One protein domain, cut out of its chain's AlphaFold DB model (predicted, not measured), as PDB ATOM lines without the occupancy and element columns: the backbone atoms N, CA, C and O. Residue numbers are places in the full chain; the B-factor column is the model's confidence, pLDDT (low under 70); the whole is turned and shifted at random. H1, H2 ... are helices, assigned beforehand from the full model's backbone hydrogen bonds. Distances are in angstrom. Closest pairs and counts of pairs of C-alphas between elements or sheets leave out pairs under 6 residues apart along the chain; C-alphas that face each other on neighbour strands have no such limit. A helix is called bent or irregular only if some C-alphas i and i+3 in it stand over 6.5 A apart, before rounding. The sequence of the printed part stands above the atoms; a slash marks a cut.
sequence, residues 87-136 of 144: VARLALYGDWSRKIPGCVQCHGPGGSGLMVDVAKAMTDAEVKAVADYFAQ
ATOM      1  N   VAL A  87      13.795  21.333  -1.096       90.06
ATOM      2  CA  VAL A  87      14.357  22.689  -1.216       90.06
ATOM      3  C   VAL A  87      15.723  22.758  -0.538       90.06
ATOM      4  O   VAL A  87      16.685  23.228  -1.142       90.06
ATOM      5  N   ALA A  88      15.837  22.220   0.679       89.12
ATOM      6  CA  ALA A  88      17.105  22.120   1.397       89.12
ATOM      7  C   ALA A  88      18.126  21.276   0.619       89.12
ATOM      8  O   ALA A  88      19.300  21.630   0.556       89.12
ATOM      9  N   ARG A  89      17.677  20.196  -0.037       90.38
ATOM     10  CA  ARG A  89      18.542  19.337  -0.858       90.38
ATOM     11  C   ARG A  89      19.126  20.107  -2.043       90.38
ATOM     12  O   ARG A  89      20.331  20.034  -2.277       90.38
ATOM     13  N   LEU A  90      18.299  20.881  -2.745       91.25
ATOM     14  CA  LEU A  90      18.751  21.728  -3.849       91.25
ATOM     15  C   LEU A  90      19.689  22.847  -3.362       91.25
ATOM     16  O   LEU A  90      20.725  23.083  -3.974       91.25
ATOM     17  N   ALA A  91      19.368  23.500  -2.243       89.44
ATOM     18  CA  ALA A  91      20.184  24.583  -1.695       89.44
ATOM     19  C   ALA A  91      21.580  24.115  -1.243       89.44
ATOM     20  O   ALA A  91      22.573  24.795  -1.509       89.44
ATOM     21  N   LEU A  92      21.662  22.957  -0.580       87.81
ATOM     22  CA  LEU A  92      22.908  22.429  -0.019       87.81
ATOM     23  C   LEU A  92      23.756  21.678  -1.052       87.81
ATOM     24  O   LEU A  92      24.974  21.850  -1.081       87.81
ATOM     25  N   TYR A  93      23.126  20.862  -1.900       88.94
ATOM     26  CA  TYR A  93      23.835  19.923  -2.780       88.94
ATOM     27  C   TYR A  93      23.644  20.209  -4.269       88.94
ATOM     28  O   TYR A  93      24.487  19.820  -5.078       88.94
ATOM     29  N   GLY A  94      22.566  20.899  -4.636       92.69
ATOM     30  CA  GLY A  94      22.201  21.126  -6.028       92.69
ATOM     31  C   GLY A  94      21.506  19.927  -6.668       92.69
ATOM     32  O   GLY A  94      20.995  19.027  -5.999       92.69
ATOM     33  N   ASP A  95      21.495  19.938  -7.995       94.81
ATOM     34  CA  ASP A  95      21.019  18.862  -8.851       94.81
ATOM     35  C   ASP A  95      21.952  18.717 -10.060       94.81
ATOM     36  O   ASP A  95      21.799  19.375 -11.094       94.81
ATOM     37  N   TRP A  96      22.941  17.836  -9.926       91.75
ATOM     38  CA  TRP A  96      23.949  17.605 -10.958       91.75
ATOM     39  C   TRP A  96      23.413  16.885 -12.193       91.75
ATOM     40  O   TRP A  96      23.972  17.070 -13.272       91.75
ATOM     41  N   SER A  97      22.286  16.171 -12.087       94.88
ATOM     42  CA  SER A  97      21.611  15.623 -13.274       94.88
ATOM     43  C   SER A  97      21.140  16.740 -14.216       94.88
ATOM     44  O   SER A  97      21.104  16.569 -15.432       94.88
ATOM     45  N   ARG A  98      20.863  17.922 -13.648       94.62
ATOM     46  CA  ARG A  98      20.479  19.153 -14.350       94.62
ATOM     47  C   ARG A  98      21.599  20.193 -14.411       94.62
ATOM     48  O   ARG A  98      21.346  21.314 -14.841       94.62
ATOM     49  N   LYS A  99      22.824  19.839 -14.002       95.06
ATOM     50  CA  LYS A  99      23.993  20.741 -13.945       95.06
ATOM     51  C   LYS A  99      23.773  21.978 -13.058       95.06
ATOM     52  O   LYS A  99      24.316  23.044 -13.333       95.06
ATOM     53  N   ILE A 100      22.980  21.843 -11.996       94.00
ATOM     54  CA  ILE A 100      22.734  22.909 -11.022       94.00
ATOM     55  C   ILE A 100      23.627  22.655  -9.803       94.00
ATOM     56  O   ILE A 100      23.364  21.705  -9.064       94.00
ATOM     57  N   PRO A 101      24.669  23.465  -9.548       92.31
ATOM     58  CA  PRO A 101      25.430  23.354  -8.311       92.31
ATOM     59  C   PRO A 101      24.569  23.775  -7.109       92.31
ATOM     60  O   PRO A 101      23.699  24.635  -7.225       92.31
ATOM     61  N   GLY A 102      24.833  23.208  -5.929       90.88
ATOM     62  CA  GLY A 102      24.254  23.694  -4.674       90.88
ATOM     63  C   GLY A 102      24.529  25.182  -4.448       90.88
ATOM     64  O   GLY A 102      25.656  25.647  -4.623       90.88
ATOM     65  N   CYS A 103      23.504  25.928  -4.045       88.94
ATOM     66  CA  CYS A 103      23.537  27.385  -3.910       88.94
ATOM     67  C   CYS A 103      24.632  27.863  -2.944       88.94
ATOM     68  O   CYS A 103      25.355  28.819  -3.232       88.94
ATOM     69  N   VAL A 104      24.804  27.158  -1.818       86.44
ATOM     70  CA  VAL A 104      25.799  27.491  -0.779       86.44
ATOM     71  C   VAL A 104      27.246  27.357  -1.262       86.44
ATOM     72  O   VAL A 104      28.167  27.807  -0.589       86.44
ATOM     73  N   GLN A 105      27.477  26.753  -2.434       85.38
ATOM     74  CA  GLN A 105      28.817  26.663  -3.009       85.38
ATOM     75  C   GLN A 105      29.355  28.021  -3.465       85.38
ATOM     76  O   GLN A 105      30.559  28.234  -3.384       85.38
ATOM     77  N   CYS A 106      28.473  28.927  -3.893       85.12
ATOM     78  CA  CYS A 106      28.838  30.272  -4.345       85.12
ATOM     79  C   CYS A 106      28.281  31.370  -3.432       85.12
ATOM     80  O   CYS A 106      28.874  32.438  -3.326       85.12
ATOM     81  N   HIS A 107      27.162  31.121  -2.751       85.75
ATOM     82  CA  HIS A 107      26.552  32.089  -1.836       85.75
ATOM     83  C   HIS A 107      26.995  31.916  -0.375       85.75
ATOM     84  O   HIS A 107      26.525  32.658   0.478       85.75
ATOM     85  N   GLY A 108      27.910  30.986  -0.076       79.88
ATOM     86  CA  GLY A 108      28.395  30.723   1.283       79.88
ATOM     87  C   GLY A 108      27.353  30.048   2.192       79.88
ATOM     88  O   GLY A 108      26.197  29.858   1.791       79.88
ATOM     89  N   PRO A 109      27.743  29.656   3.419       78.06
ATOM     90  CA  PRO A 109      26.814  29.120   4.408       78.06
ATOM     91  C   PRO A 109      25.731  30.148   4.745       78.06
ATOM     92  O   PRO A 109      26.004  31.320   4.975       78.06
ATOM     93  N   GLY A 110      24.471  29.738   4.726       73.69
ATOM     94  CA  GLY A 110      23.339  30.626   5.020       73.69
ATOM     95  C   GLY A 110      23.038  31.660   3.943       73.69
ATOM     96  O   GLY A 110      22.153  32.489   4.141       73.69
ATOM     97  N   GLY A 111      23.753  31.635   2.814       75.69
ATOM     98  CA  GLY A 111      23.670  32.696   1.816       75.69
ATOM     99  C   GLY A 111      24.369  33.995   2.240       75.69
ATOM    100  O   GLY A 111      24.044  35.049   1.692       75.69
ATOM    101  N   SER A 112      25.294  33.948   3.209       72.00
ATOM    102  CA  SER A 112      26.025  35.124   3.718       72.00
ATOM    103  C   SER A 112      26.949  35.790   2.685       72.00
ATOM    104  O   SER A 112      27.321  36.953   2.844       72.00
ATOM    105  N   GLY A 113      27.276  35.089   1.598       69.62
ATOM    106  CA  GLY A 113      28.266  35.472   0.596       69.62
ATOM    107  C   GLY A 113      29.604  34.770   0.834       69.62
ATOM    108  O   GLY A 113      30.100  34.706   1.951       69.62
ATOM    109  N   LEU A 114      30.220  34.249  -0.231       67.50
ATOM    110  CA  LEU A 114      31.427  33.417  -0.126       67.50
ATOM    111  C   LEU A 114      32.658  34.192   0.374       67.50
ATOM    112  O   LEU A 114      33.457  33.676   1.141       67.50
ATOM    113  N   MET A 115      32.817  35.442  -0.046       62.12
ATOM    114  CA  MET A 115      34.054  36.207   0.148       62.12
ATOM    115  C   MET A 115      34.151  36.952   1.485       62.12
ATOM    116  O   MET A 115      35.234  37.419   1.825       62.12
ATOM    117  N   VAL A 116      33.061  37.073   2.251       61.84
ATOM    118  CA  VAL A 116      33.098  37.772   3.552       61.84
ATOM    119  C   VAL A 116      33.860  36.953   4.598       61.84
ATOM    120  O   VAL A 116      34.580  37.522   5.423       61.84
ATOM    121  N   ASP A 117      33.746  35.627   4.514       63.47
ATOM    122  CA  ASP A 117      34.286  34.706   5.514       63.47
ATOM    123  C   ASP A 117      35.584  34.025   5.052       63.47
ATOM    124  O   ASP A 117      36.456  33.752   5.874       63.47
ATOM    125  N   VAL A 118      35.769  33.812   3.743       67.12
ATOM    126  CA  VAL A 118      36.944  33.100   3.201       67.12
ATOM    127  C   VAL A 118      38.259  33.801   3.548       67.12
ATOM    128  O   VAL A 118      39.169  33.159   4.064       67.12
ATOM    129  N   ALA A 119      38.355  35.119   3.342       61.69
ATOM    130  CA  ALA A 119      39.595  35.859   3.596       61.69
ATOM    131  C   ALA A 119      39.969  35.936   5.089       61.69
ATOM    132  O   ALA A 119      41.129  36.153   5.415       61.69
ATOM    133  N   LYS A 120      38.999  35.768   5.998       67.31
ATOM    134  CA  LYS A 120      39.243  35.756   7.450       67.31
ATOM    135  C   LYS A 120      39.588  34.366   7.979       67.31
ATOM    136  O   LYS A 120      40.185  34.261   9.044       67.31
ATOM    137  N   ALA A 121      39.154  33.320   7.278       75.94
ATOM    138  CA  ALA A 121      39.277  31.939   7.726       75.94
ATOM    139  C   ALA A 121      40.559  31.247   7.239       75.94
ATOM    140  O   ALA A 121      40.936  30.238   7.823       75.94
ATOM    141  N   MET A 122      41.202  31.758   6.185       84.31
ATOM    142  CA  MET A 122      42.416  31.166   5.618       84.31
ATOM    143  C   MET A 122      43.680  31.841   6.154       84.31
ATOM    144  O   MET A 122      43.790  33.065   6.174       84.31
ATOM    145  N   THR A 123      44.664  31.031   6.524       90.06
ATOM    146  CA  THR A 123      46.044  31.459   6.776       90.06
ATOM    147  C   THR A 123      46.800  31.669   5.462       90.06
ATOM    148  O   THR A 123      46.486  31.044   4.448       90.06
ATOM    149  N   ASP A 124      47.861  32.480   5.473       87.19
ATOM    150  CA  ASP A 124      48.721  32.683   4.293       87.19
ATOM    151  C   ASP A 124      49.296  31.364   3.752       87.19
ATOM    152  O   ASP A 124      49.432  31.179   2.541       87.19
ATOM    153  N   ALA A 125      49.595  30.417   4.647       92.50
ATOM    154  CA  ALA A 125      50.061  29.085   4.283       92.50
ATOM    155  C   ALA A 125      48.989  28.287   3.521       92.50
ATOM    156  O   ALA A 125      49.301  27.649   2.516       92.50
ATOM    157  N   GLU A 126      47.726  28.351   3.952       90.12
ATOM    158  CA  GLU A 126      46.604  27.715   3.253       90.12
ATOM    159  C   GLU A 126      46.319  28.391   1.912       90.12
ATOM    160  O   GLU A 126      46.107  27.699   0.917       90.12
ATOM    161  N   VAL A 127      46.375  29.725   1.852       85.50
ATOM    162  CA  VAL A 127      46.245  30.473   0.591       85.50
ATOM    163  C   VAL A 127      47.319  30.025  -0.395       85.50
ATOM    164  O   VAL A 127      47.003  29.692  -1.538       85.50
ATOM    165  N   LYS A 128      48.578  29.951   0.054       89.50
ATOM    166  CA  LYS A 128      49.686  29.488  -0.781       89.50
ATOM    167  C   LYS A 128      49.480  28.044  -1.243       89.50
ATOM    168  O   LYS A 128      49.628  27.770  -2.427       89.50
ATOM    169  N   ALA A 129      49.114  27.133  -0.343       91.00
ATOM    170  CA  ALA A 129      48.914  25.726  -0.683       91.00
ATOM    171  C   ALA A 129      47.788  25.526  -1.713       91.00
ATOM    172  O   ALA A 129      47.932  24.738  -2.646       91.00
ATOM    173  N   VAL A 130      46.683  26.266  -1.579       86.06
ATOM    174  CA  VAL A 130      45.574  26.235  -2.543       86.06
ATOM    175  C   VAL A 130      45.997  26.822  -3.891       86.06
ATOM    176  O   VAL A 130      45.682  26.246  -4.933       86.06
ATOM    177  N   ALA A 131      46.740  27.932  -3.893       86.00
ATOM    178  CA  ALA A 131      47.281  28.513  -5.119       86.00
ATOM    179  C   ALA A 131      48.236  27.541  -5.832       86.00
ATOM    180  O   ALA A 131      48.099  27.328  -7.033       86.00
ATOM    181  N   ASP A 132      49.142  26.900  -5.087       91.25
ATOM    182  CA  ASP A 132      50.063  25.891  -5.613       91.25
ATOM    183  C   ASP A 132      49.300  24.685  -6.192       91.25
ATOM    184  O   ASP A 132      49.687  24.165  -7.236       91.25
ATOM    185  N   TYR A 133      48.204  24.252  -5.557       85.88
ATOM    186  CA  TYR A 133      47.352  23.166  -6.056       85.88
ATOM    187  C   TYR A 133      46.722  23.501  -7.414       85.88
ATOM    188  O   TYR A 133      46.798  22.696  -8.339       85.88
ATOM    189  N   PHE A 134      46.141  24.694  -7.566       86.19
ATOM    190  CA  PHE A 134      45.526  25.112  -8.832       86.19
ATOM    191  C   PHE A 134      46.539  25.542  -9.902       86.19
ATOM    192  O   PHE A 134      46.190  25.596 -11.081       86.19
ATOM    193  N   ALA A 135      47.780  25.839  -9.513       84.69
ATOM    194  CA  ALA A 135      48.878  26.111 -10.434       84.69
ATOM    195  C   ALA A 135      49.477  24.832 -11.048       84.69
ATOM    196  O   ALA A 135      50.202  24.914 -12.041       84.69
ATOM    197  N   GLN A 136      49.187  23.652 -10.487       80.19
ATOM    198  CA  GLN A 136      49.572  22.388 -11.109       80.19
ATOM    199  C   GLN A 136      48.759  22.198 -12.400       80.19
ATOM    200  O   GLN A 136      47.537  22.373 -12.376       80.19
TER     201      GLN A 136
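AT A GLANCE: This is residues 87 to 136 of the 144 residues of the protein "Cytochrome c domain-containing protein" of Diploscapter pachys (UniProt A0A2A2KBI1). The domain is an open, flat U: the longest helix, H4, sticks out as one arm, a narrow loop of residues 94 to 103 makes the other, and H2 and H3 lie along the base between them, with H1 near the foot of the loop. The helices follow one another through few contacts, and nothing folds back over H4. The printed part has 50 residues with four named helices in the order H1, H2, H3, H4 and no named strand, and its class is all helix. It is loose, with a radius of gyration of the C-alphas of 13.8 A, and its C-alphas span 37 by 26 by 11 A.

IN THESE COORDINATES: Find C-alpha 124 at (48.721, 32.683, 4.293); from there H4, residues 124 to 135, runs 16.1 A to C-alpha 135 at (48.878, 26.111, -10.434). Look before it for H3, residues 114 to 121, which is 11.2 A long. H3 is irregular, but only just: C-alphas 116 and 119 are 6.8 A apart. Farther back is H2, residues 104 to 107, at 4.8 A the shortest. The printed part begins with H1, residues 87 to 93, which starts at C-alpha 87 at (14.357, 22.689, -1.216) and is 10.0 A long.

HOW THE PARTS SIT: Start at H4, which touches no helix: it is apart from H1, H2 and H3. Next look at H3 and H2, which only just touch, with 3 pairs of C-alphas within 8 A, and only at the corner by their link; the closest C-alphas, those of His 107 and Leu 114, are 5.3 A apart. H2 and H1 also only just touch, with 3 pairs of C-alphas within 8 A; their closest C-alphas are those of Leu 92 and Val 104, 5.9 A apart. H1 and H3 are apart. Between H1 and H2, residues 94 to 95 pair with residues 100 to 101, antiparallel. In H1 and H4 every O i to N i+4 pair is within hydrogen-bond range, in H3 2 of 4 are, and H2 is too short for such a pair.

THE WHOLE: The two C-alphas farthest apart are those of Val 87 and Ala 125, at 36.7 A. Residues 120 to 126 and 128 to 136 stand free; the body without them has 34 residues and spans 32 by 20 by 10 A. The link from H3 to H4 is tight, those from H1 to H2 and from H2 to H3 are short, and no link is long. The printed part has no cut. The mean pLDDT of the printed part is 83.7; look for the values under 70 at residues 113 to 120.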